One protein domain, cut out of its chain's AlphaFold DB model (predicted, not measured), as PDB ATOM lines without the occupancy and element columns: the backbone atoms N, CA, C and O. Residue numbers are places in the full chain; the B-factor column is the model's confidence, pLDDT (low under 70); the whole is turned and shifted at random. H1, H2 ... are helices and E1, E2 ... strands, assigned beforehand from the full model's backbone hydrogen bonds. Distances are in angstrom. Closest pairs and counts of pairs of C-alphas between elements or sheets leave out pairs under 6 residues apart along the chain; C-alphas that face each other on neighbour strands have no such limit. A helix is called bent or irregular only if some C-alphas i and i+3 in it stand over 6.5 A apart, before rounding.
ATOM      1  N   ASP A 545     121.037 120.333 204.820       76.25
ATOM      2  CA  ASP A 545     122.050 119.814 203.902       76.25
ATOM      3  C   ASP A 545     122.588 118.430 204.316       76.25
ATOM      4  O   ASP A 545     122.863 117.596 203.452       76.25
ATOM      5  N   VAL A 546     122.688 118.139 205.617       77.88
ATOM      6  CA  VAL A 546     123.089 116.816 206.129       77.88
ATOM      7  C   VAL A 546     122.010 115.775 205.833       77.88
ATOM      8  O   VAL A 546     122.326 114.667 205.396       77.88
ATOM      9  N   ALA A 547     120.739 116.135 206.031       75.56
ATOM     10  CA  ALA A 547     119.609 115.262 205.722       75.56
ATOM     11  C   ALA A 547     119.484 115.003 204.208       75.56
ATOM     12  O   ALA A 547     119.258 113.866 203.789       75.56
ATOM     13  N   GLU A 548     119.685 116.032 203.378       82.06
ATOM     14  CA  GLU A 548     119.712 115.901 201.916       82.06
ATOM     15  C   GLU A 548     120.847 114.983 201.433       82.06
ATOM     16  O   GLU A 548     120.623 114.108 200.591       82.06
ATOM     17  N   GLU A 549     122.059 115.129 201.977       81.69
ATOM     18  CA  GLU A 549     123.193 114.275 201.608       81.69
ATOM     19  C   GLU A 549     123.001 112.827 202.098       81.69
ATOM     20  O   GLU A 549     123.353 111.888 201.381       81.69
ATOM     21  N   GLU A 550     122.381 112.609 203.263       82.00
ATOM     22  CA  GLU A 550     122.007 111.265 203.720       82.00
ATOM     23  C   GLU A 550     121.019 110.592 202.753       82.00
ATOM     24  O   GLU A 550     121.242 109.444 202.352       82.00
ATOM     25  N   VAL A 551     119.961 111.296 202.331       83.50
ATOM     26  CA  VAL A 551     118.996 110.784 201.340       83.50
ATOM     27  C   VAL A 551     119.707 110.451 200.029       83.50
ATOM     28  O   VAL A 551     119.565 109.342 199.514       83.50
ATOM     29  N   ARG A 552     120.558 111.354 199.537       83.50
ATOM     30  CA  ARG A 552     121.339 111.153 198.311       83.50
ATOM     31  C   ARG A 552     122.257 109.931 198.389       83.50
ATOM     32  O   ARG A 552     122.359 109.167 197.428       83.50
ATOM     33  N   MET A 553     122.939 109.729 199.514       81.31
ATOM     34  CA  MET A 553     123.831 108.583 199.710       81.31
ATOM     35  C   MET A 553     123.055 107.269 199.864       81.31
ATOM     36  O   MET A 553     123.518 106.234 199.380       81.31
ATOM     37  N   ARG A 554     121.856 107.297 200.461       81.38
ATOM     38  CA  ARG A 554     120.936 106.147 200.513       81.38
ATOM     39  C   ARG A 554     120.414 105.773 199.124       81.38
ATOM     40  O   ARG A 554     120.446 104.594 198.775       81.38
ATOM     41  N   GLU A 555     120.017 106.747 198.307       79.81
ATOM     42  CA  GLU A 555     119.623 106.527 196.906       79.81
ATOM     43  C   GLU A 555     120.782 105.956 196.073       79.81
ATOM     44  O   GLU A 555     120.604 105.017 195.293       79.81
ATOM     45  N   LEU A 556     122.000 106.475 196.270       79.25
ATOM     46  CA  LEU A 556     123.202 105.985 195.596       79.25
ATOM     47  C   LEU A 556     123.530 104.539 195.992       79.25
ATOM     48  O   LEU A 556     123.919 103.743 195.133       79.25
ATOM     49  N   LEU A 557     123.339 104.181 197.266       75.50
ATOM     50  CA  LEU A 557     123.475 102.806 197.739       75.50
ATOM     51  C   LEU A 557     122.421 101.893 197.094       75.50
ATOM     52  O   LEU A 557     122.788 100.852 196.554       75.50
ATOM     53  N   GLN A 558     121.147 102.305 197.076       71.50
ATOM     54  CA  GLN A 558     120.044 101.556 196.455       71.50
ATOM     55  C   GLN A 558     120.278 101.313 194.960       71.50
ATOM     56  O   GLN A 558     120.109 100.193 194.476       71.50
ATOM     57  N   HIS A 559     120.743 102.326 194.227       72.00
ATOM     58  CA  HIS A 559     121.082 102.188 192.811       72.00
ATOM     59  C   HIS A 559     122.225 101.182 192.576       72.00
ATOM     60  O   HIS A 559     122.302 100.560 191.517       72.00
ATOM     61  N   ARG A 560     123.142 101.011 193.537       69.44
ATOM     62  CA  ARG A 560     124.275 100.078 193.418       69.44
ATOM     63  C   ARG A 560     123.959  98.658 193.867       69.44
ATOM     64  O   ARG A 560     124.540  97.727 193.313       69.44
ATOM     65  N   THR A 561     123.089  98.485 194.857       66.00
ATOM     66  CA  THR A 561     122.720  97.166 195.394       66.00
ATOM     67  C   THR A 561     121.484  96.573 194.721       66.00
ATOM     68  O   THR A 561     121.289  95.364 194.788       66.00
ATOM     69  N   GLY A 562     120.661  97.390 194.051       57.69
ATOM     70  CA  GLY A 562     119.425  96.951 193.396       57.69
ATOM     71  C   GLY A 562     118.321  96.510 194.368       57.69
ATOM     72  O   GLY A 562     117.352  95.891 193.935       57.69
ATOM     73  N   ALA A 563     118.461  96.793 195.668       50.25
ATOM     74  CA  ALA A 563     117.543  96.347 196.715       50.25
ATOM     75  C   ALA A 563     116.495  97.423 197.064       50.25
ATOM     76  O   ALA A 563     116.837  98.585 197.288       50.25
ATOM     77  N   LYS A 578     131.886 103.087 186.765       48.88
ATOM     78  CA  LYS A 578     132.730 104.299 186.908       48.88
ATOM     79  C   LYS A 578     132.356 105.153 188.133       48.88
ATOM     80  O   LYS A 578     131.330 105.835 188.122       48.88
ATOM     81  N   ASN A 579     133.232 105.161 189.137       57.12
ATOM     82  CA  ASN A 579     133.097 105.985 190.335       57.12
ATOM     83  C   ASN A 579     133.184 107.476 189.989       57.12
ATOM     84  O   ASN A 579     134.071 107.893 189.251       57.12
ATOM     85  N   ARG A 580     132.245 108.273 190.511       65.00
ATOM     86  CA  ARG A 580     132.324 109.747 190.508       65.00
ATOM     87  C   ARG A 580     132.848 110.306 191.838       65.00
ATOM     88  O   ARG A 580     133.302 111.450 191.873       65.00
ATOM     89  N   ASN A 581     132.785 109.509 192.906       75.88
ATOM     90  CA  ASN A 581     133.198 109.896 194.249       75.88
ATOM     91  C   ASN A 581     134.493 109.175 194.639       75.88
ATOM     92  O   ASN A 581     134.655 107.978 194.400       75.88
ATOM     93  N   ALA A 582     135.409 109.921 195.253       81.44
ATOM     94  CA  ALA A 582     136.679 109.420 195.758       81.44
ATOM     95  C   ALA A 582     136.513 108.672 197.091       81.44
ATOM     96  O   ALA A 582     137.211 107.684 197.323       81.44
ATOM     97  N   VAL A 583     135.610 109.139 197.958       86.25
ATOM     98  CA  VAL A 583     135.278 108.505 199.244       86.25
ATOM     99  C   VAL A 583     133.765 108.491 199.410       86.25
ATOM    100  O   VAL A 583     133.109 109.507 199.199       86.25
ATOM    101  N   GLU A 584     133.217 107.351 199.798       86.06
ATOM    102  CA  GLU A 584     131.793 107.156 200.048       86.06
ATOM    103  C   GLU A 584     131.628 106.451 201.391       86.06
ATOM    104  O   GLU A 584     132.295 105.454 201.651       86.06
ATOM    105  N   VAL A 585     130.765 106.972 202.252       85.94
ATOM    106  CA  VAL A 585     130.519 106.465 203.603       85.94
ATOM    107  C   VAL A 585     129.034 106.158 203.738       85.94
ATOM    108  O   VAL A 585     128.201 107.035 203.512       85.94
ATOM    109  N   PHE A 586     128.714 104.920 204.109       84.75
ATOM    110  CA  PHE A 586     127.356 104.399 204.221       84.75
ATOM    111  C   PHE A 586     127.099 103.929 205.656       84.75
ATOM    112  O   PHE A 586     127.579 102.871 206.070       84.75
ATOM    113  N   GLY A 587     126.363 104.739 206.423       81.50
ATOM    114  CA  GLY A 587     125.900 104.400 207.772       81.50
ATOM    115  C   GLY A 587     127.013 104.055 208.764       81.50
ATOM    116  O   GLY A 587     126.857 103.151 209.583       81.50
ATOM    117  N   LEU A 588     128.162 104.733 208.687       82.94
ATOM    118  CA  LEU A 588     129.346 104.378 209.468       82.94
ATOM    119  C   LEU A 588     129.114 104.598 210.964       82.94
ATOM    120  O   LEU A 588     128.780 105.703 211.400       82.94
ATOM    121  N   LYS A 589     129.350 103.557 211.763       84.69
ATOM    122  CA  LYS A 589     129.234 103.576 213.223       84.69
ATOM    123  C   LYS A 589     130.521 103.080 213.869       84.69
ATOM    124  O   LYS A 589     131.147 102.107 213.438       84.69
ATOM    125  N   ARG A 590     130.903 103.728 214.969       83.56
ATOM    126  CA  ARG A 590     132.012 103.282 215.817       83.56
ATOM    127  C   ARG A 590     131.633 103.417 217.280       83.56
ATOM    128  O   ARG A 590     131.438 104.528 217.775       83.56
ATOM    129  N   VAL A 591     131.606 102.277 217.960       81.94
ATOM    130  CA  VAL A 591     131.304 102.165 219.386       81.94
ATOM    131  C   VAL A 591     132.530 101.630 220.107       81.94
ATOM    132  O   VAL A 591     133.103 100.615 219.707       81.94
ATOM    133  N   PHE A 592     132.938 102.316 221.169       75.06
ATOM    134  CA  PHE A 592     133.954 101.820 222.084       75.06
ATOM    135  C   PHE A 592     133.258 101.215 223.310       75.06
ATOM    136  O   PHE A 592     132.552 101.933 224.023       75.06
ATOM    137  N   PRO A 593     133.418  99.903 223.560       62.31
ATOM    138  CA  PRO A 593     132.887  99.292 224.767       62.31
ATOM    139  C   PRO A 593     133.622  99.852 225.990       62.31
ATOM    140  O   PRO A 593     134.853  99.941 225.993       62.31
ATOM    141  N   TYR A 594     132.870 100.238 227.021       48.66
ATOM    142  CA  TYR A 594     133.432 100.686 228.290       48.66
ATOM    143  C   TYR A 594     134.024  99.487 229.045       48.66
ATOM    144  O   TYR A 594     133.380  98.445 229.169       48.66
ATOM    145  N   ILE A 595     135.264  99.618 229.522       47.69
ATOM    146  CA  ILE A 595     135.914  98.632 230.391       47.69
ATOM    147  C   ILE A 595     136.309  99.387 231.662       47.69
ATOM    148  O   ILE A 595     137.142 100.292 231.563       47.69
ATOM    149  N   ALA A 616     127.829 102.106 226.432       64.81
ATOM    150  CA  ALA A 616     128.876 102.105 225.414       64.81
ATOM    151  C   ALA A 616     129.081 103.514 224.815       64.81
ATOM    152  O   ALA A 616     128.112 104.235 224.564       64.81
ATOM    153  N   PHE A 617     130.336 103.914 224.579       77.94
ATOM    154  CA  PHE A 617     130.657 105.241 224.050       77.94
ATOM    155  C   PHE A 617     130.556 105.250 222.521       77.94
ATOM    156  O   PHE A 617     131.363 104.628 221.822       77.94
ATOM    157  N   TRP A 618     129.567 105.971 221.997       79.00
ATOM    158  CA  TRP A 618     129.375 106.177 220.562       79.00
ATOM    159  C   TRP A 618     130.292 107.294 220.065       79.00
ATOM    160  O   TRP A 618     130.026 108.470 220.292       79.00
ATOM    161  N   ALA A 619     131.375 106.925 219.379       81.81
ATOM    162  CA  ALA A 619     132.305 107.888 218.794       81.81
ATOM    163  C   ALA A 619     131.868 108.366 217.402       81.81
ATOM    164  O   ALA A 619     132.220 109.471 217.004       81.81
ATOM    165  N   ILE A 620     131.138 107.529 216.656       83.94
ATOM    166  CA  ILE A 620     130.515 107.882 215.374       83.94
ATOM    167  C   ILE A 620     129.097 107.304 215.386       83.94
ATOM    168  O   ILE A 620     128.937 106.087 215.523       83.94
ATOM    169  N   LYS A 621     128.089 108.173 215.253       83.88
ATOM    170  CA  LYS A 621     126.666 107.815 215.188       83.88
ATOM    171  C   LYS A 621     126.186 107.873 213.727       83.88
ATOM    172  O   LYS A 621     125.863 108.946 213.242       83.88
ATOM    173  N   ASN A 622     126.175 106.728 213.040       82.56
ATOM    174  CA  ASN A 622     125.527 106.500 211.734       82.56
ATOM    175  C   ASN A 622     125.781 107.587 210.662       82.56
ATOM    176  O   ASN A 622     124.847 108.212 210.172       82.56
ATOM    177  N   SER A 623     127.045 107.829 210.305       83.56
ATOM    178  CA  SER A 623     127.417 108.902 209.369       83.56
ATOM    179  C   SER A 623     127.289 108.478 207.898       83.56
ATOM    180  O   SER A 623     127.754 107.398 207.522       83.56
ATOM    181  N   TRP A 624     126.712 109.356 207.069       85.44
ATOM    182  CA  TRP A 624     126.593 109.219 205.611       85.44
ATOM    183  C   TRP A 624     127.313 110.382 204.928       85.44
ATOM    184  O   TRP A 624     127.104 111.533 205.301       85.44
ATOM    185  N   LEU A 625     128.201 110.094 203.972       86.81
ATOM    186  CA  LEU A 625     129.016 111.130 203.326       86.81
ATOM    187  C   LEU A 625     129.520 110.694 201.945       86.81
ATOM    188  O   LEU A 625     130.174 109.656 201.834       86.81
ATOM    189  N   GLY A 626     129.308 111.517 200.916       85.62
ATOM    190  CA  GLY A 626     129.928 111.369 199.599       85.62
ATOM    191  C   GLY A 626     130.928 112.487 199.302       85.62
ATOM    192  O   GLY A 626     130.574 113.660 199.284       85.62
ATOM    193  N   ILE A 627     132.188 112.144 199.016       86.88
ATOM    194  CA  ILE A 627     133.222 113.102 198.592       86.88
ATOM    195  C   ILE A 627     133.543 112.878 197.106       86.88
ATOM    196  O   ILE A 627     134.190 111.881 196.769       86.88
ATOM    197  N   PRO A 628     133.137 113.795 196.209       84.69
ATOM    198  CA  PRO A 628     133.508 113.794 194.795       84.69
ATOM    199  C   PRO A 628     135.021 113.809 194.544       84.69
ATOM    200  O   PRO A 628     135.810 114.349 195.323       84.69
ATOM    201  N   GLU A 629     135.445 113.263 193.403       83.00
ATOM    202  CA  GLU A 629     136.826 113.422 192.934       83.00
ATOM    203  C   GLU A 629     137.161 114.902 192.668       83.00
ATOM    204  O   GLU A 629     136.363 115.653 192.107       83.00
ATOM    205  N   GLY A 630     138.370 115.335 193.033       79.19
ATOM    206  CA  GLY A 630     138.822 116.715 192.811       79.19
ATOM    207  C   GLY A 630     138.393 117.736 193.874       79.19
ATOM    208  O   GLY A 630     138.797 118.894 193.770       79.19
ATOM    209  N   GLN A 631     137.593 117.349 194.874       82.12
ATOM    210  CA  GLN A 631     137.075 118.274 195.886       82.12
ATOM    211  C   GLN A 631     137.946 118.313 197.154       82.12
ATOM    212  O   GLN A 631     138.480 117.295 197.603       82.12
ATOM    213  N   LEU A 632     138.076 119.509 197.739       83.56
ATOM    214  CA  LEU A 632     138.576 119.720 199.098       83.56
ATOM    215  C   LEU A 632     137.394 119.630 200.068       83.56
ATOM    216  O   LEU A 632     136.492 120.462 200.018       83.56
ATOM    217  N   PHE A 633     137.422 118.640 200.951       84.31
ATOM    218  CA  PHE A 633     136.455 118.446 202.021       84.31
ATOM    219  C   PHE A 633     137.103 118.748 203.376       84.31
ATOM    220  O   PHE A 633     138.229 118.325 203.641       84.31
ATOM    221  N   CYS A 634     136.397 119.472 204.242       83.75
ATOM    222  CA  CYS A 634     136.875 119.849 205.571       83.75
ATOM    223  C   CYS A 634     135.944 119.262 206.632       83.75
ATOM    224  O   CYS A 634     134.784 119.655 206.708       83.75
ATOM    225  N   LEU A 635     136.455 118.366 207.476       82.25
ATOM    226  CA  LEU A 635     135.724 117.853 208.630       82.25
ATOM    227  C   LEU A 635     135.998 118.768 209.833       82.25
ATOM    228  O   LEU A 635     137.105 118.782 210.383       82.25
ATOM    229  N   LEU A 636     134.991 119.554 210.207       82.31
ATOM    230  CA  LEU A 636     135.024 120.552 211.279       82.31
ATOM    231  C   LEU A 636     134.069 120.150 212.405       82.31
ATOM    232  O   LEU A 636     133.037 119.534 212.172       82.31
ATOM    233  N   GLY A 637     134.430 120.478 213.641       79.12
ATOM    234  CA  GLY A 637     133.604 120.190 214.812       79.12
ATOM    235  C   GLY A 637     134.378 120.375 216.115       79.12
ATOM    236  O   GLY A 637     135.612 120.453 216.084       79.12
ATOM    237  N   PRO A 638     133.702 120.413 217.273       78.31
ATOM    238  CA  PRO A 638     134.361 120.559 218.568       78.31
ATOM    239  C   PRO A 638     135.270 119.363 218.896       78.31
ATOM    240  O   PRO A 638     135.204 118.288 218.280       78.31
ATOM    241  N   ASN A 639     136.177 119.547 219.856       77.00
ATOM    242  CA  ASN A 639     136.994 118.449 220.372       77.00
ATOM    243  C   ASN A 639     136.079 117.365 220.956       77.00
ATOM    244  O   ASN A 639     135.130 117.672 221.667       77.00
ATOM    245  N   GLY A 640     136.337 116.100 220.615       74.19
ATOM    246  CA  GLY A 640     135.477 114.977 221.011       74.19
ATOM    247  C   GLY A 640     134.361 114.611 220.022       74.19
ATOM    248  O   GLY A 640     133.777 113.548 220.175       74.19
ATOM    249  N   ALA A 641     134.131 115.383 218.951       78.06
ATOM    250  CA  ALA A 641     133.090 115.101 217.945       78.06
ATOM    251  C   ALA A 641     133.346 113.869 217.037       78.06
ATOM    252  O   ALA A 641     132.674 113.694 216.029       78.06
ATOM    253  N   GLY A 642     134.365 113.049 217.312       79.12
ATOM    254  CA  GLY A 642     134.659 111.848 216.516       79.12
ATOM    255  C   GLY A 642     135.475 112.060 215.232       79.12
ATOM    256  O   GLY A 642     135.807 111.082 214.574       79.12
ATOM    257  N   LYS A 643     135.895 113.291 214.900       83.75
ATOM    258  CA  LYS A 643     136.645 113.618 213.661       83.75
ATOM    259  C   LYS A 643     137.849 112.706 213.397       83.75
ATOM    260  O   LYS A 643     137.954 112.083 212.343       83.75
ATOM    261  N   SER A 644     138.753 112.610 214.372       78.25
ATOM    262  CA  SER A 644     139.949 111.769 214.269       78.25
ATOM    263  C   SER A 644     139.581 110.287 214.190       78.25
ATOM    264  O   SER A 644     140.216 109.536 213.456       78.25
ATOM    265  N   THR A 645     138.522 109.865 214.888       83.06
ATOM    266  CA  THR A 645     137.987 108.500 214.818       83.06
ATOM    267  C   THR A 645     137.513 108.169 213.406       83.06
ATOM    268  O   THR A 645     137.876 107.114 212.895       83.06
ATOM    269  N   THR A 646     136.794 109.077 212.740       84.50
ATOM    270  CA  THR A 646     136.326 108.894 211.357       84.50
ATOM    271  C   THR A 646     137.493 108.699 210.392       84.50
ATOM    272  O   THR A 646     137.502 107.732 209.635       84.50
ATOM    273  N   ILE A 647     138.534 109.536 210.464       81.31
ATOM    274  CA  ILE A 647     139.739 109.371 209.628       81.31
ATOM    275  C   ILE A 647     140.425 108.037 209.918       81.31
ATOM    276  O   ILE A 647     140.836 107.334 209.001       81.31
ATOM    277  N   ASN A 648     140.569 107.675 211.191       79.25
ATOM    278  CA  ASN A 648     141.239 106.440 211.583       79.25
ATOM    279  C   ASN A 648     140.480 105.196 211.096       79.25
ATOM    280  O   ASN A 648     141.115 104.198 210.762       79.25
ATOM    281  N   VAL A 649     139.148 105.269 210.998       81.69
ATOM    282  CA  VAL A 649     138.327 104.222 210.376       81.69
ATOM    283  C   VAL A 649     138.515 104.197 208.855       81.69
ATOM    284  O   VAL A 649     138.788 103.138 208.299       81.69
ATOM    285  N   LEU A 650     138.491 105.353 208.185       80.50
ATOM    286  CA  LEU A 650     138.709 105.452 206.729       80.50
ATOM    287  C   LEU A 650     140.115 105.009 206.286       80.50
ATOM    288  O   LEU A 650     140.292 104.461 205.203       80.50
ATOM    289  N   THR A 651     141.121 105.237 207.126       76.56
ATOM    290  CA  THR A 651     142.522 104.835 206.894       76.56
ATOM    291  C   THR A 651     142.807 103.395 207.352       76.56
ATOM    292  O   THR A 651     143.917 102.878 207.177       76.56
ATOM    293  N   GLY A 652     141.797 102.729 207.929       74.25
ATOM    294  CA  GLY A 652     141.846 101.366 208.458       74.25
ATOM    295  C   GLY A 652     142.844 101.176 209.596       74.25
ATOM    296  O   GLY A 652     143.377 100.082 209.767       74.25
ATOM    297  N   VAL A 653     143.150 102.237 210.344       72.44
ATOM    298  CA  VAL A 653     143.847 102.146 211.638       72.44
ATOM    299  C   VAL A 653     142.879 101.627 212.711       72.44
ATOM    300  O   VAL A 653     143.285 100.898 213.613       72.44
ATOM    301  N   LEU A 654     141.592 101.964 212.588       73.69
ATOM    302  CA  LEU A 654     140.492 101.417 213.382       73.69
ATOM    303  C   LEU A 654     139.532 100.626 212.486       73.69
ATOM    304  O   LEU A 654     139.182 101.111 211.415       73.69
ATOM    305  N   PRO A 655     139.037  99.456 212.919       75.62
ATOM    306  CA  PRO A 655     137.922  98.812 212.237       75.62
ATOM    307  C   PRO A 655     136.609  99.566 212.516       75.62
ATOM    308  O   PRO A 655     136.393 100.063 213.627       75.62
ATOM    309  N   ALA A 656     135.712  99.623 211.533       78.56
ATOM    310  CA  ALA A 656     134.332 100.065 211.751       78.56
ATOM    311  C   ALA A 656     133.597  99.078 212.681       78.56
ATOM    312  O   ALA A 656     133.903  97.885 212.672       78.56
ATOM    313  N   SER A 657     132.676  99.568 213.520       77.75
ATOM    314  CA  SER A 657     131.807  98.686 214.324       77.75
ATOM    315  C   SER A 657     130.628  98.178 213.498       77.75
ATOM    316  O   SER A 657     130.259  97.018 213.618       77.75
ATOM    317  N   ASP A 658     130.063  99.062 212.684       75.62
ATOM    318  CA  ASP A 658     128.967  98.813 211.752       75.62
ATOM    319  C   ASP A 658     129.037  99.896 210.651       75.62
ATOM    320  O   ASP A 658     129.723 100.915 210.822       75.62
ATOM    321  N   GLY A 659     128.390  99.673 209.512       78.38
ATOM    322  CA  GLY A 659     128.518 100.518 208.322       78.38
ATOM    323  C   GLY A 659     129.708 100.162 207.411       78.38
ATOM    324  O   GLY A 659     130.580  99.369 207.765       78.38
ATOM    325  N   GLU A 660     129.764 100.767 206.221       81.56
ATOM    326  CA  GLU A 660     130.797 100.519 205.202       81.56
ATOM    327  C   GLU A 660     131.308 101.844 204.628       81.56
ATOM    328  O   GLU A 660     130.561 102.816 204.509       81.56
ATOM    329  N   ALA A 661     132.581 101.883 204.236       84.50
ATOM    330  CA  ALA A 661     133.123 102.980 203.447       84.50
ATOM    331  C   ALA A 661     133.858 102.444 202.217       84.50
ATOM    332  O   ALA A 661     134.554 101.432 202.291       84.50
ATOM    333  N   LEU A 662     133.726 103.137 201.089       83.50
ATOM    334  CA  LEU A 662     134.420 102.828 199.847       83.50
ATOM    335  C   LEU A 662     135.378 103.965 199.494       83.50
ATOM    336  O   LEU A 662     134.989 105.131 199.456       83.50
ATOM    337  N   VAL A 663     136.631 103.627 199.197       83.75
ATOM    338  CA  VAL A 663     137.639 104.573 198.699       83.75
ATOM    339  C   VAL A 663     137.981 104.185 197.268       83.75
ATOM    340  O   VAL A 663     138.524 103.108 197.033       83.75
ATOM    341  N   TYR A 664     137.646 105.031 196.293       80.56
ATOM    342  CA  TYR A 664     137.754 104.705 194.862       80.56
ATOM    343  C   TYR A 664     137.107 103.353 194.486       80.56
ATOM    344  O   TYR A 664     137.560 102.672 193.565       80.56
ATOM    345  N   GLY A 665     136.023 102.970 195.172       74.81
ATOM    346  CA  GLY A 665     135.305 101.709 194.947       74.81
ATOM    347  C   GLY A 665     135.892 100.494 195.662       74.81
ATOM    348  O   GLY A 665     135.333  99.410 195.545       74.81
ATOM    349  N   GLU A 666     136.980 100.654 196.416       79.00
ATOM    350  CA  GLU A 666     137.508  99.605 197.288       79.00
ATOM    351  C   GLU A 666     136.837  99.700 198.670       79.00
ATOM    352  O   GLU A 666     136.996 100.725 199.342       79.00
ATOM    353  N   PRO A 667     136.088  98.672 199.108       80.06
ATOM    354  CA  PRO A 667     135.438  98.663 200.419       80.06
ATOM    355  C   PRO A 667     136.454  98.440 201.541       80.06
ATOM    356  O   PRO A 667     137.282  97.533 201.450       80.06
ATOM    357  N   ILE A 668     136.386  99.216 202.625       78.19
ATOM    358  CA  ILE A 668     137.313  99.096 203.767       78.19
ATOM    359  C   ILE A 668     137.174  97.758 204.511       78.19
ATOM    360  O   ILE A 668     138.120  97.326 205.167       78.19
ATOM    361  N   SER A 669     136.023  97.083 204.409       70.88
ATOM    362  CA  SER A 669     135.752  95.837 205.136       70.88
ATOM    363  C   SER A 669     136.176  94.554 204.401       70.88
ATOM    364  O   SER A 669     136.025  93.456 204.958       70.88
ATOM    365  N   ALA A 670     136.664  94.649 203.158       71.75
ATOM    366  CA  ALA A 670     137.084  93.491 202.366       71.75
ATOM    367  C   ALA A 670     138.532  93.057 202.659       71.75
ATOM    368  O   ALA A 670     139.425  93.858 202.927       71.75
ATOM    369  N   ALA A 671     138.793  91.751 202.579       62.31
ATOM    370  CA  ALA A 671     140.139  91.220 202.770       62.31
ATOM    371  C   ALA A 671     141.070  91.680 201.628       62.31
ATOM    372  O   ALA A 671     140.774  91.480 200.451       62.31
ATOM    373  N   GLY A 672     142.194  92.311 201.977       67.12
ATOM    374  CA  GLY A 672     143.200  92.798 201.022       67.12
ATOM    375  C   GLY A 672     142.874  94.126 200.319       67.12
ATOM    376  O   GLY A 672     143.742  94.667 199.636       67.12
ATOM    377  N   SER A 673     141.675  94.697 200.492       73.19
ATOM    378  CA  SER A 673     141.340  96.021 199.937       73.19
ATOM    379  C   SER A 673     142.090  97.145 200.651       73.19
ATOM    380  O   SER A 673     142.558  98.079 200.007       73.19
ATOM    381  N   MET A 674     142.306  97.028 201.965       77.00
ATOM    382  CA  MET A 674     143.011  98.045 202.753       77.00
ATOM    383  C   MET A 674     144.449  98.307 202.287       77.00
ATOM    384  O   MET A 674     144.899  99.449 202.348       77.00
ATOM    385  N   GLU A 675     145.172  97.300 201.786       73.44
ATOM    386  CA  GLU A 675     146.507  97.512 201.206       73.44
ATOM    387  C   GLU A 675     146.431  98.369 199.936       73.44
ATOM    388  O   GLU A 675     147.217  99.305 199.766       73.44
ATOM    389  N   ARG A 676     145.426  98.124 199.082       77.12
ATOM    390  CA  ARG A 676     145.163  98.942 197.890       77.12
ATOM    391  C   ARG A 676     144.739 100.359 198.275       77.12
ATOM    392  O   ARG A 676     145.280 101.315 197.724       77.12
ATOM    393  N   ILE A 677     143.861 100.514 199.267       79.69
ATOM    394  CA  ILE A 677     143.423 101.823 199.779       79.69
ATOM    395  C   ILE A 677     144.616 102.624 200.316       79.69
ATOM    396  O   ILE A 677     144.805 103.769 199.912       79.69
ATOM    397  N   ARG A 678     145.475 102.021 201.151       79.19
ATOM    398  CA  ARG A 678     146.680 102.679 201.693       79.19
ATOM    399  C   ARG A 678     147.704 103.032 200.613       79.19
ATOM    400  O   ARG A 678     148.373 104.049 200.739       79.19
ATOM    401  N   SER A 679     147.786 102.261 199.526       76.56
ATOM    402  CA  SER A 679     148.637 102.621 198.379       76.56
ATOM    403  C   SER A 679     148.126 103.846 197.604       76.56
ATOM    404  O   SER A 679     148.910 104.568 196.993       76.56
ATOM    405  N   MET A 680     146.815 104.109 197.645       78.81
ATOM    406  CA  MET A 680     146.174 105.237 196.959       78.81
ATOM    407  C   MET A 680     145.923 106.443 197.875       78.81
ATOM    408  O   MET A 680     145.548 107.509 197.379       78.81
ATOM    409  N   MET A 681     146.117 106.297 199.187       82.62
ATOM    410  CA  MET A 681     145.818 107.310 200.195       82.62
ATOM    411  C   MET A 681     147.085 107.769 200.926       82.62
ATOM    412  O   MET A 681     147.865 106.974 201.437       82.62
ATOM    413  N   GLY A 682     147.279 109.081 201.018       83.06
ATOM    414  CA  GLY A 682     148.327 109.700 201.822       83.06
ATOM    415  C   GLY A 682     147.746 110.300 203.091       83.06
ATOM    416  O   GLY A 682     146.839 111.122 203.000       83.06
ATOM    417  N   VAL A 683     148.265 109.928 204.262       81.88
ATOM    418  CA  VAL A 683     147.764 110.419 205.554       81.88
ATOM    419  C   VAL A 683     148.869 111.156 206.297       81.88
ATOM    420  O   VAL A 683     149.942 110.603 206.524       81.88
ATOM    421  N   CYS A 684     148.594 112.393 206.699       83.62
ATOM    422  CA  CYS A 684     149.416 113.148 207.636       83.62
ATOM    423  C   CYS A 684     148.702 113.166 208.998       83.62
ATOM    424  O   CYS A 684     147.671 113.840 209.116       83.62
ATOM    425  N   PRO A 685     149.183 112.422 210.010       75.69
ATOM    426  CA  PRO A 685     148.576 112.438 211.339       75.69
ATOM    427  C   PRO A 685     148.789 113.789 212.038       75.69
ATOM    428  O   PRO A 685     149.499 114.663 211.539       75.69
ATOM    429  N   GLN A 686     148.144 113.972 213.193       73.75
ATOM    430  CA  GLN A 686     148.222 115.212 213.975       73.75
ATOM    431  C   GLN A 686     149.630 115.450 214.550       73.75
ATOM    432  O   GLN A 686     150.111 116.579 214.561       73.75
ATOM    433  N   PHE A 687     150.306 114.386 214.989       75.56
ATOM    434  CA  PHE A 687     151.686 114.433 215.473       75.56
ATOM    435  C   PHE A 687     152.688 114.207 214.333       75.56
ATOM    436  O   PHE A 687     152.379 113.559 213.331       75.56
ATOM    437  N   ASP A 688     153.900 114.743 214.481       81.25
ATOM    438  CA  ASP A 688     154.966 114.570 213.492       81.25
ATOM    439  C   ASP A 688     155.605 113.182 213.606       81.25
ATOM    440  O   ASP A 688     156.052 112.770 214.673       81.25
ATOM    441  N   VAL A 689     155.678 112.473 212.480       80.75
ATOM    442  CA  VAL A 689     156.127 111.076 212.408       80.75
ATOM    443  C   VAL A 689     157.559 110.998 211.878       80.75
ATOM    444  O   VAL A 689     157.825 110.490 210.785       80.75
ATOM    445  N   LEU A 690     158.490 111.567 212.638       89.31
ATOM    446  CA  LEU A 690     159.870 111.757 212.203       89.31
ATOM    447  C   LEU A 690     160.854 111.152 213.208       89.31
ATOM    448  O   LEU A 690     160.712 111.351 214.412       89.31
ATOM    449  N   TRP A 691     161.890 110.486 212.704       90.38
ATOM    450  CA  TRP A 691     163.061 110.092 213.489       90.38
ATOM    451  C   TRP A 691     164.060 111.243 213.515       90.38
ATOM    452  O   TRP A 691     164.527 111.662 212.454       90.38
ATOM    453  N   GLY A 692     164.416 111.739 214.700       87.50
ATOM    454  CA  GLY A 692     165.273 112.920 214.862       87.50
ATOM    455  C   GLY A 692     166.656 112.792 214.210       87.50
ATOM    456  O   GLY A 692     167.232 113.781 213.758       87.50
ATOM    457  N   GLU A 693     167.183 111.572 214.128       89.88
ATOM    458  CA  GLU A 693     168.519 111.252 213.626       89.88
ATOM    459  C   GLU A 693     168.596 111.227 212.093       89.88
ATOM    460  O   GLU A 693     169.694 111.283 211.523       89.88
ATOM    461  N   LEU A 694     167.453 111.118 211.413       91.81
ATOM    462  CA  LEU A 694     167.363 111.013 209.961       91.81
ATOM    463  C   LEU A 694     167.192 112.386 209.301       91.81
ATOM    464  O   LEU A 694     166.670 113.325 209.895       91.81
ATOM    465  N   THR A 695     167.640 112.512 208.052       93.25
ATOM    466  CA  THR A 695     167.491 113.739 207.249       93.25
ATOM    467  C   THR A 695     166.149 113.771 206.524       93.25
ATOM    468  O   THR A 695     165.500 112.734 206.367       93.25
ATOM    469  N   GLY A 696     165.718 114.943 206.048       90.25
ATOM    470  CA  GLY A 696     164.472 115.068 205.284       90.25
ATOM    471  C   GLY A 696     164.427 114.169 204.040       90.25
ATOM    472  O   GLY A 696     163.416 113.511 203.796       90.25
ATOM    473  N   VAL A 697     165.539 114.074 203.302       92.19
ATOM    474  CA  VAL A 697     165.652 113.207 202.113       92.19
ATOM    475  C   VAL A 697     165.520 111.731 202.487       92.19
ATOM    476  O   VAL A 697     164.794 110.989 201.832       92.19
ATOM    477  N   GLU A 698     166.183 111.288 203.553       93.12
ATOM    478  CA  GLU A 698     166.135 109.879 203.966       93.12
ATOM    479  C   GLU A 698     164.754 109.458 204.453       93.12
ATOM    480  O   GLU A 698     164.339 108.340 204.164       93.12
ATOM    481  N   HIS A 699     164.022 110.347 205.133       92.19
ATOM    482  CA  HIS A 699     162.631 110.079 205.494       92.19
ATOM    483  C   HIS A 699     161.799 109.792 204.248       92.19
ATOM    484  O   HIS A 699     161.133 108.763 204.183       92.19
ATOM    485  N   LEU A 700     161.873 110.662 203.239       91.50
ATOM    486  CA  LEU A 700     161.144 110.470 201.987       91.50
ATOM    487  C   LEU A 700     161.603 109.201 201.258       91.50
ATOM    488  O   LEU A 700     160.771 108.479 200.719       91.50
ATOM    489  N   GLN A 701     162.890 108.854 201.313       90.75
ATOM    490  CA  GLN A 701     163.375 107.598 200.737       90.75
ATOM    491  C   GLN A 701     162.802 106.356 201.433       90.75
ATOM    492  O   GLN A 701     162.353 105.423 200.768       90.75
ATOM    493  N   ILE A 702     162.794 106.346 202.768       89.81
ATOM    494  CA  ILE A 702     162.299 105.223 203.574       89.81
ATOM    495  C   ILE A 702     160.786 105.081 203.414       89.81
ATOM    496  O   ILE A 702     160.302 103.999 203.082       89.81
ATOM    497  N   TYR A 703     160.033 106.170 203.581       88.81
ATOM    498  CA  TYR A 703     158.580 106.152 203.408       88.81
ATOM    499  C   TYR A 703     158.170 105.864 201.960       88.81
ATOM    500  O   TYR A 703     157.150 105.214 201.739       88.81
ATOM    501  N   GLY A 704     158.972 106.275 200.974       87.94
ATOM    502  CA  GLY A 704     158.735 105.979 199.560       87.94
ATOM    503  C   GLY A 704     158.874 104.495 199.263       87.94
ATOM    504  O   GLY A 704     158.008 103.915 198.610       87.94
ATOM    505  N   ALA A 705     159.906 103.861 199.824       85.88
ATOM    506  CA  ALA A 705     160.090 102.417 199.729       85.88
ATOM    507  C   ALA A 705     158.950 101.639 200.413       85.88
ATOM    508  O   ALA A 705     158.475 100.650 199.856       85.88
ATOM    509  N   VAL A 706     158.465 102.107 201.573       84.44
ATOM    510  CA  VAL A 706     157.317 101.510 202.284       84.44
ATOM    511  C   VAL A 706     156.019 101.646 201.482       84.44
ATOM    512  O   VAL A 706     155.296 100.665 201.334       84.44
ATOM    513  N   LYS A 707     155.750 102.825 200.903       81.12
ATOM    514  CA  LYS A 707     154.597 103.062 200.014       81.12
ATOM    515  C   LYS A 707     154.698 102.326 198.674       81.12
ATOM    516  O   LYS A 707     153.720 102.242 197.937       81.12
ATOM    517  N   GLY A 708     155.870 101.786 198.352       80.19
ATOM    518  CA  GLY A 708     156.096 101.003 197.150       80.19
ATOM    519  C   GLY A 708     156.398 101.819 195.895       80.19
ATOM    520  O   GLY A 708     156.239 101.297 194.790       80.19
ATOM    521  N   VAL A 709     156.850 103.064 196.055       83.81
ATOM    522  CA  VAL A 709     157.400 103.870 194.961       83.81
ATOM    523  C   VAL A 709     158.699 103.215 194.477       83.81
ATOM    524  O   VAL A 709     159.502 102.730 195.276       83.81
ATOM    525  N   ASP A 710     158.904 103.177 193.160       82.25
ATOM    526  CA  ASP A 710     160.106 102.594 192.555       82.25
ATOM    527  C   ASP A 710     161.367 103.292 193.083       82.25
ATOM    528  O   ASP A 710     161.505 104.510 192.957       82.25
ATOM    529  N   TRP A 711     162.304 102.520 193.640       78.94
ATOM    530  CA  TRP A 711     163.527 103.018 194.273       78.94
ATOM    531  C   TRP A 711     164.352 103.939 193.361       78.94
ATOM    532  O   TRP A 711     165.031 104.836 193.858       78.94
ATOM    533  N   ARG A 712     164.259 103.763 192.033       82.75
ATOM    534  CA  ARG A 712     164.925 104.629 191.042       82.75
ATOM    535  C   ARG A 712     164.293 106.016 190.942       82.75
ATOM    536  O   ARG A 712     164.975 106.979 190.604       82.75
ATOM    537  N   ARG A 713     162.990 106.120 191.215       85.88
ATOM    538  CA  ARG A 713     162.191 107.353 191.113       85.88
ATOM    539  C   ARG A 713     162.027 108.053 192.458       85.88
ATOM    540  O   ARG A 713     161.929 109.275 192.477       85.88
ATOM    541  N   VAL A 714     162.081 107.300 193.562       87.19
ATOM    542  CA  VAL A 714     161.963 107.815 194.937       87.19
ATOM    543  C   VAL A 714     162.907 108.991 195.200       87.19
ATOM    544  O   VAL A 714     162.503 109.953 195.840       87.19
ATOM    545  N   GLY A 715     164.150 108.935 194.706       85.94
ATOM    546  CA  GLY A 715     165.116 110.024 194.886       85.94
ATOM    547  C   GLY A 715     164.665 111.336 194.236       85.94
ATOM    548  O   GLY A 715     164.611 112.358 194.910       85.94
ATOM    549  N   GLY A 716     164.275 111.290 192.958       88.94
ATOM    550  CA  GLY A 716     163.809 112.478 192.235       88.94
ATOM    551  C   GLY A 716     162.488 113.027 192.779       88.94
ATOM    552  O   GLY A 716     162.332 114.237 192.908       88.94
ATOM    553  N   GLU A 717     161.560 112.147 193.166       89.94
ATOM    554  CA  GLU A 717     160.290 112.560 193.776       89.94
ATOM    555  C   GLU A 717     160.498 113.183 195.166       89.94
ATOM    556  O   GLU A 717     159.827 114.153 195.519       89.94
ATOM    557  N   ALA A 718     161.459 112.678 195.947       90.94
ATOM    558  CA  ALA A 718     161.820 113.269 197.232       90.94
ATOM    559  C   ALA A 718     162.344 114.706 197.071       90.94
ATOM    560  O   ALA A 718     161.928 115.587 197.825       90.94
ATOM    561  N   ASP A 719     163.205 114.954 196.082       91.00
ATOM    562  CA  ASP A 719     163.742 116.290 195.808       91.00
ATOM    563  C   ASP A 719     162.641 117.262 195.343       91.00
ATOM    564  O   ASP A 719     162.534 118.371 195.874       91.00
ATOM    565  N   GLU A 720     161.752 116.824 194.443       92.12
ATOM    566  CA  GLU A 720     160.607 117.622 193.975       92.12
ATOM    567  C   GLU A 720     159.645 117.977 195.126       92.12
ATOM    568  O   GLU A 720     159.162 119.108 195.240       92.12
ATOM    569  N   LEU A 721     159.364 117.025 196.021       91.31
ATOM    570  CA  LEU A 721     158.504 117.263 197.180       91.31
ATOM    571  C   LEU A 721     159.147 118.223 198.181       91.31
ATOM    572  O   LEU A 721     158.452 119.100 198.700       91.31
ATOM    573  N   LEU A 722     160.456 118.102 198.427       92.88
ATOM    574  CA  LEU A 722     161.202 119.030 199.283       92.88
ATOM    575  C   LEU A 722     161.217 120.449 198.716       92.88
ATOM    576  O   LEU A 722     161.154 121.410 199.488       92.88
ATOM    577  N   GLU A 723     161.253 120.598 197.392       93.00
ATOM    578  CA  GLU A 723     161.124 121.891 196.724       93.00
ATOM    579  C   GLU A 723     159.723 122.482 196.928       93.00
ATOM    580  O   GLU A 723     159.595 123.615 197.405       93.00
ATOM    581  N   LYS A 724     158.666 121.689 196.696       90.62
ATOM    582  CA  LYS A 724     157.265 122.109 196.893       90.62
ATOM    583  C   LYS A 724     156.983 122.583 198.318       90.62
ATOM    584  O   LYS A 724     156.277 123.572 198.507       90.62
ATOM    585  N   VAL A 725     157.555 121.924 199.330       90.31
ATOM    586  CA  VAL A 725     157.386 122.330 200.739       90.31
ATOM    587  C   VAL A 725     158.421 123.357 201.219       90.31
ATOM    588  O   VAL A 725     158.421 123.730 202.397       90.31
ATOM    589  N   LYS A 726     159.280 123.866 200.324       91.50
ATOM    590  CA  LYS A 726     160.341 124.843 200.619       91.50
ATOM    591  C   LYS A 726     161.271 124.375 201.748       91.50
ATOM    592  O   LYS A 726     161.500 125.113 202.711       91.50
ATOM    593  N   LEU A 727     161.754 123.134 201.660       92.81
ATOM    594  CA  LEU A 727     162.714 122.512 202.588       92.81
ATOM    595  C   LEU A 727     164.013 122.052 201.905       92.81
ATOM    596  O   LEU A 727     164.846 121.430 202.558       92.81
ATOM    597  N   THR A 728     164.237 122.391 200.634       91.56
ATOM    598  CA  THR A 728     165.470 122.067 199.889       91.56
ATOM    599  C   THR A 728     166.749 122.504 200.610       91.56
ATOM    600  O   THR A 728     167.706 121.739 200.666       91.56
ATOM    601  N   TYR A 729     166.757 123.680 201.250       90.31
ATOM    602  CA  TYR A 729     167.918 124.178 202.006       90.31
ATOM    603  C   TYR A 729     168.262 123.329 203.245       90.31
ATOM    604  O   TYR A 729     169.420 123.266 203.644       90.31
ATOM    605  N   ALA A 730     167.264 122.676 203.848       89.62
ATOM    606  CA  ALA A 730     167.420 121.845 205.042       89.62
ATOM    607  C   ALA A 730     167.402 120.342 204.722       89.62
ATOM    608  O   ALA A 730     167.544 119.529 205.624       89.62
ATOM    609  N   ALA A 731     167.269 119.955 203.450       89.50
ATOM    610  CA  ALA A 731     167.021 118.587 202.993       89.50
ATOM    611  C   ALA A 731     167.972 117.528 203.587       89.50
ATOM    612  O   ALA A 731     167.545 116.420 203.919       89.50
ATOM    613  N   ARG A 732     169.256 117.881 203.738       90.88
ATOM    614  CA  ARG A 732     170.325 117.016 204.273       90.88
ATOM    615  C   ARG A 732     170.626 117.245 205.757       90.88
ATOM    616  O   ARG A 732     171.541 116.630 206.294       90.88
ATOM    617  N   GLN A 733     169.884 118.127 206.416       91.44
ATOM    618  CA  GLN A 733     169.986 118.354 207.852       91.44
ATOM    619  C   GLN A 733     169.096 117.350 208.594       91.44
ATOM    620  O   GLN A 733     168.046 116.937 208.097       91.44
ATOM    621  N   GLN A 734     169.537 116.933 209.778       92.38
ATOM    622  CA  GLN A 734     168.769 116.042 210.647       92.38
ATOM    623  C   GLN A 734     167.478 116.719 211.115       92.38
ATOM    624  O   GLN A 734     167.480 117.902 211.469       92.38
ATOM    625  N   THR A 735     166.379 115.967 211.156       91.56
ATOM    626  CA  THR A 735     165.063 116.495 211.549       91.56
ATOM    627  C   THR A 735     165.001 116.913 213.019       91.56
ATOM    628  O   THR A 735     164.164 117.744 213.364       91.56
ATOM    629  N   ALA A 736     165.910 116.439 213.881       88.75
ATOM    630  CA  ALA A 736     166.057 116.947 215.248       88.75
ATOM    631  C   ALA A 736     166.352 118.460 215.297       88.75
ATOM    632  O   ALA A 736     165.965 119.128 216.251       88.75
ATOM    633  N   ALA A 737     166.997 119.012 214.263       90.31
ATOM    634  CA  ALA A 737     167.290 120.441 214.159       90.31
ATOM    635  C   ALA A 737     166.179 121.247 213.457       90.31
ATOM    636  O   ALA A 737     166.296 122.464 213.304       90.31
ATOM    637  N   TYR A 738     165.106 120.596 212.997       91.19
ATOM    638  CA  TYR A 738     163.995 121.274 212.334       91.19
ATOM    639  C   TYR A 738     163.108 121.991 213.358       91.19
ATOM    640  O   TYR A 738     162.766 121.446 214.407       91.19
ATOM    641  N   SER A 739     162.636 123.191 213.011       90.12
ATOM    642  CA  SER A 739     161.570 123.849 213.773       90.12
ATOM    643  C   SER A 739     160.249 123.070 213.672       90.12
ATOM    644  O   SER A 739     160.056 122.267 212.757       90.12
ATOM    645  N   GLY A 740     159.291 123.327 214.573       85.50
ATOM    646  CA  GLY A 740     157.958 122.701 214.517       85.50
ATOM    647  C   GLY A 740     157.285 122.830 213.143       85.50
ATOM    648  O   GLY A 740     156.836 121.840 212.576       85.50
ATOM    649  N   GLY A 741     157.322 124.021 212.537       86.19
ATOM    650  CA  GLY A 741     156.770 124.238 211.195       86.19
ATOM    651  C   GLY A 741     157.542 123.527 210.075       86.19
ATOM    652  O   GLY A 741     156.952 123.155 209.063       86.19
ATOM    653  N   MET A 742     158.856 123.317 210.219       89.88
ATOM    654  CA  MET A 742     159.642 122.525 209.259       89.88
ATOM    655  C   MET A 742     159.308 121.034 209.357       89.88
ATOM    656  O   MET A 742     159.123 120.390 208.327       89.88
ATOM    657  N   ARG A 743     159.175 120.501 210.579       90.00
ATOM    658  CA  ARG A 743     158.743 119.115 210.823       90.00
ATOM    659  C   ARG A 743     157.361 118.863 210.234       90.00
ATOM    660  O   ARG A 743     157.204 117.935 209.447       90.00
ATOM    661  N   ARG A 744     156.418 119.782 210.462       87.75
ATOM    662  CA  ARG A 744     155.071 119.694 209.890       87.75
ATOM    663  C   ARG A 744     155.067 119.674 208.363       87.75
ATOM    664  O   ARG A 744     154.400 118.842 207.755       87.75
ATOM    665  N   ARG A 745     155.841 120.560 207.729       90.00
ATOM    666  CA  ARG A 745     155.989 120.597 206.264       90.00
ATOM    667  C   ARG A 745     156.587 119.301 205.707       90.00
ATOM    668  O   ARG A 745     156.144 118.841 204.659       90.00
ATOM    669  N   LEU A 746     157.534 118.688 206.419       91.19
ATOM    670  CA  LEU A 746     158.078 117.380 206.048       91.19
ATOM    671  C   LEU A 746     157.037 116.258 206.211       91.19
ATOM    672  O   LEU A 746     156.902 115.439 205.308       91.19
ATOM    673  N   SER A 747     156.251 116.252 207.292       89.00
ATOM    674  CA  SER A 747     155.132 115.311 207.488       89.00
ATOM    675  C   SER A 747     154.108 115.400 206.346       89.00
ATOM    676  O   SER A 747     153.651 114.381 205.827       89.00
ATOM    677  N   VAL A 748     153.806 116.618 205.872       88.31
ATOM    678  CA  VAL A 748     152.964 116.834 204.683       88.31
ATOM    679  C   VAL A 748     153.631 116.275 203.422       88.31
ATOM    680  O   VAL A 748     152.968 115.576 202.661       88.31
ATOM    681  N   ALA A 749     154.930 116.506 203.208       90.38
ATOM    682  CA  ALA A 749     155.652 115.930 202.067       90.38
ATOM    683  C   ALA A 749     155.598 114.389 202.057       90.38
ATOM    684  O   ALA A 749     155.350 113.791 201.013       90.38
ATOM    685  N   ILE A 750     155.740 113.743 203.220       89.50
ATOM    686  CA  ILE A 750     155.611 112.283 203.367       89.50
ATOM    687  C   ILE A 750     154.196 111.811 202.994       89.50
ATOM    688  O   ILE A 750     154.028 110.803 202.298       89.50
ATOM    689  N   ALA A 751     153.162 112.554 203.396       86.88
ATOM    690  CA  ALA A 751     151.790 112.246 203.008       86.88
ATOM    691  C   ALA A 751     151.582 112.364 201.488       86.88
ATOM    692  O   ALA A 751     150.916 111.504 200.921       86.88
ATOM    693  N   LEU A 752     152.200 113.351 200.826       87.81
ATOM    694  CA  LEU A 752     152.128 113.581 199.372       87.81
ATOM    695  C   LEU A 752     152.939 112.591 198.519       87.81
ATOM    696  O   LEU A 752     152.747 112.538 197.305       87.81
ATOM    697  N   LEU A 753     153.825 111.817 199.139       87.88
ATOM    698  CA  LEU A 753     154.704 110.871 198.461       87.88
ATOM    699  C   LEU A 753     153.936 109.734 197.770       87.88
ATOM    700  O   LEU A 753     153.011 109.171 198.364       87.88
ATOM    701  N   GLY A 754     154.348 109.376 196.553       81.44
ATOM    702  CA  GLY A 754     153.712 108.368 195.704       81.44
ATOM    703  C   GLY A 754     152.501 108.888 194.925       81.44
ATOM    704  O   GLY A 754     151.724 108.085 194.417       81.44
ATOM    705  N   ASN A 755     152.322 110.213 194.862       82.50
ATOM    706  CA  ASN A 755     151.180 110.899 194.249       82.50
ATOM    707  C   ASN A 755     149.811 110.256 194.593       82.50
ATOM    708  O   ASN A 755     149.112 109.756 193.705       82.50
ATOM    709  N   PRO A 756     149.419 110.230 195.883       83.12
ATOM    710  CA  PRO A 756     148.195 109.567 196.312       83.12
ATOM    711  C   PRO A 756     146.953 110.278 195.766       83.12
ATOM    712  O   PRO A 756     146.875 111.510 195.741       83.12
ATOM    713  N   LYS A 757     145.946 109.488 195.389       81.31
ATOM    714  CA  LYS A 757     144.664 109.965 194.853       81.31
ATOM    715  C   LYS A 757     143.779 110.623 195.913       81.31
ATOM    716  O   LYS A 757     142.991 111.510 195.583       81.31
ATOM    717  N   VAL A 758     143.899 110.170 197.166       81.69
ATOM    718  CA  VAL A 758     143.240 110.763 198.339       81.69
ATOM    719  C   VAL A 758     144.296 111.238 199.323       81.69
ATOM    720  O   VAL A 758     145.223 110.502 199.655       81.69
ATOM    721  N   ARG A 759     144.152 112.461 199.829       83.69
ATOM    722  CA  ARG A 759     145.054 113.023 200.841       83.69
ATOM    723  C   ARG A 759     144.273 113.394 202.089       83.69
ATOM    724  O   ARG A 759     143.430 114.281 202.026       83.69
ATOM    725  N   GLY A 760     144.562 112.726 203.201       76.31
ATOM    726  CA  GLY A 760     144.052 113.058 204.527       76.31
ATOM    727  C   GLY A 760     145.084 113.842 205.329       76.31
ATOM    728  O   GLY A 760     146.190 113.362 205.566       76.31
ATOM    729  N   LEU A 761     144.731 115.049 205.758       73.31
ATOM    730  CA  LEU A 761     145.562 115.906 206.601       73.31
ATOM    731  C   LEU A 761     144.831 116.146 207.924       73.31
ATOM    732  O   LEU A 761     143.843 116.881 207.962       73.31
ATOM    733  N   GLY A 762     145.309 115.536 209.008       61.81
ATOM    734  CA  GLY A 762     144.823 115.832 210.354       61.81
ATOM    735  C   GLY A 762     145.517 117.074 210.898       61.81
ATOM    736  O   GLY A 762     146.699 116.989 211.200       61.81
ATOM    737  N   GLU A 763     144.819 118.211 210.992       62.38
ATOM    738  CA  GLU A 763     145.340 119.506 211.472       62.38
ATOM    739  C   GLU A 763     146.669 119.942 210.820       62.38
ATOM    740  O   GLU A 763     147.748 119.824 211.405       62.38
ATOM    741  N   PRO A 764     146.661 120.437 209.575       53.53
ATOM    742  CA  PRO A 764     147.893 120.828 208.890       53.53
ATOM    743  C   PRO A 764     148.610 122.053 209.496       53.53
ATOM    744  O   PRO A 764     149.816 122.177 209.285       53.53
ATOM    745  N   PHE A 765     147.932 122.919 210.269       55.06
ATOM    746  CA  PHE A 765     148.462 124.235 210.682       55.06
ATOM    747  C   PHE A 765     148.316 124.620 212.174       55.06
ATOM    748  O   PHE A 765     148.063 125.793 212.439       55.06
ATOM    749  N   PRO A 766     148.510 123.742 213.175       45.53
ATOM    750  CA  PRO A 766     148.270 124.130 214.570       45.53
ATOM    751  C   PRO A 766     149.142 125.314 215.045       45.53
ATOM    752  O   PRO A 766     148.720 126.054 215.928       45.53
ATOM    753  N   HIS A 767     150.324 125.547 214.439       44.16
ATOM    754  CA  HIS A 767     151.291 126.567 214.888       44.16
ATOM    755  C   HIS A 767     152.095 127.276 213.773       44.16
ATOM    756  O   HIS A 767     153.196 127.765 214.037       44.16
ATOM    757  N   LEU A 768     151.627 127.320 212.516       39.28
ATOM    758  CA  LEU A 768     152.313 128.157 211.517       39.28
ATOM    759  C   LEU A 768     151.938 129.633 211.754       39.28
ATOM    760  O   LEU A 768     150.747 129.935 211.730       39.28
ATOM    761  N   PRO A 783     139.076 126.164 215.690       27.42
ATOM    762  CA  PRO A 783     138.525 124.819 215.679       27.42
ATOM    763  C   PRO A 783     139.568 123.850 215.108       27.42
ATOM    764  O   PRO A 783     140.202 124.122 214.084       27.42
ATOM    765  N   ALA A 784     139.717 122.686 215.736       31.48
ATOM    766  CA  ALA A 784     140.418 121.542 215.156       31.48
ATOM    767  C   ALA A 784     139.810 121.200 213.780       31.48
ATOM    768  O   ALA A 784     138.639 120.817 213.702       31.48
ATOM    769  N   SER A 785     140.582 121.345 212.699       32.94
ATOM    770  CA  SER A 785     140.133 121.137 211.314       32.94
ATOM    771  C   SER A 785     140.940 120.036 210.624       32.94
ATOM    772  O   SER A 785     142.165 119.954 210.725       32.94
ATOM    773  N   VAL A 786     140.233 119.151 209.926       45.66
ATOM    774  CA  VAL A 786     140.802 118.027 209.177       45.66
ATOM    775  C   VAL A 786     140.426 118.194 207.714       45.66
ATOM    776  O   VAL A 786     139.264 118.447 207.413       45.66
ATOM    777  N   HIS A 787     141.372 117.991 206.799       44.69
ATOM    778  CA  HIS A 787     141.129 118.117 205.362       44.69
ATOM    779  C   HIS A 787     141.266 116.770 204.641       44.69
ATOM    780  O   HIS A 787     142.251 116.057 204.836       44.69
ATOM    781  N   LEU A 788     140.305 116.444 203.777       43.34
ATOM    782  CA  LEU A 788     140.346 115.341 202.818       43.34
ATOM    783  C   LEU A 788     140.307 115.928 201.401       43.34
ATOM    784  O   LEU A 788     139.382 116.650 201.049       43.34
ATOM    785  N   LEU A 789     141.321 115.643 200.587       44.69
ATOM    786  CA  LEU A 789     141.427 116.120 199.203       44.69
ATOM    787  C   LEU A 789     141.333 114.939 198.234       44.69
ATOM    788  O   LEU A 789     142.199 114.061 198.268       44.69
ATOM    789  N   GLY A 790     140.339 114.950 197.342       33.19
ATOM    790  CA  GLY A 790     140.329 114.119 196.134       33.19
ATOM    791  C   GLY A 790     141.030 114.852 194.986       33.19
ATOM    792  O   GLY A 790     140.856 116.058 194.847       33.19
ATOM    793  N   GLN A 791     141.831 114.177 194.157       30.34
ATOM    794  CA  GLN A 791     142.479 114.787 192.981       30.34
ATOM    795  C   GLN A 791     141.849 114.295 191.669       30.34
ATOM    796  O   GLN A 791     141.499 113.125 191.566       30.34
TER     797      GLN A 791
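This is residues 545 to 563, 578 to 595, 616 to 768 and 783 to 791 of the 793 residues of the protein "Hypothetical protein" of Chlamydomonas euryale (UniProt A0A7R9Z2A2). What does the domain look like? Two sheets have the short helix H2 between them, and H1 lies over the far face of the twisted sheet E2 E1 E4. Three helices, H4, H5 and H6, make the other end, with H6 packed over E5 of the sheet E3 E7 E6 E5. How is it built? The 199 printed residues, class mixed, hold six named helices and seven named strands, in order H1 E1 E2 E3 H2 E4 H3 E5 H4 H5 H6 E6 E7; E3 E7 E6 E5 is mixed, E2 E1 E4 antiparallel. It is compact, with a radius of gyration of the C-alphas of 18.2 A and spans of 56 by 37 by 33 A.

Where are the strands? E3 is residues 632 to 636, E7 785 to 790, E6 758 to 762 and E5 681 to 684. E2, residues 617 to 628, is 30.6 A long and bends at 622; E1, 581 to 592, is 29.0 A long and bends at 587; E4 is 658 to 663. E7 ends at C-alpha 790 (140.329, 114.119, 196.134). Where are the helices? H1, residues 545 to 561, is 24.2 A long from C-alpha 545 (122.050, 119.814, 203.902). H2 is 643 to 650, H3 673 to 680, H4 696 to 707, H5 711 to 724 and H6 740 to 752.

How is the larger sheet made? E7 is antiparallel to E3 (N 633 and O 788, 2.8 A) and E6 (N 761 and O 787, 2.8 A). E6 and E5 are parallel (N 682 and O 758, 2.8 A), a strand-helix-strand unit with H4, H5 and H6 between them. H6, at a height of 8.4 A over the sheet, and H2, at 9.2 A, lie on opposite faces, three layers; the closest C-alphas of H6 and E5 are Ala 751 and Gly 682, 4.5 A. What of the other sheet? E1 is antiparallel to E2 (N 585 and O 625, 2.8 A) and E4 (N 586 and O 660, 2.8 A). H1 and H2 lie on its opposite faces, again three layers, H1 closest at Glu 550 to Trp 624 of E2, C-alphas 5.4 A apart; H3 only grazes both sheets. How do the helices meet? H4 touches H5 at a steep tilt of 51 degrees, opposite ways (C-alphas 700 and 718 closest, 5.6 A), and H6, by its residues 746 to 750 alone, at a shallow 31 degrees, the same way (700 and 750 closest, 6.0 A). Every O i to N i+4 pair is within hydrogen-bond range in H1, H2, H3, H4 and H6, and 8 of 10 in H5, which is only just irregular: C-alphas 712 and 715 are 6.6 A apart.

How far does it reach? The farthest C-alphas, Ala 563 and Ala 737, are 58.0 A apart. Where are cuts and long links? C-alpha gaps are 19.7 A from 563 to 578, 9.3 A from 595 to 616 and 14.8 A from 768 to 783; E5 to H4 and H5 to H6 are long links. Where is confidence low? Mean pLDDT of the printed part is 78.6, and residues 762 to 768 and 783 to 791 are among those under 70.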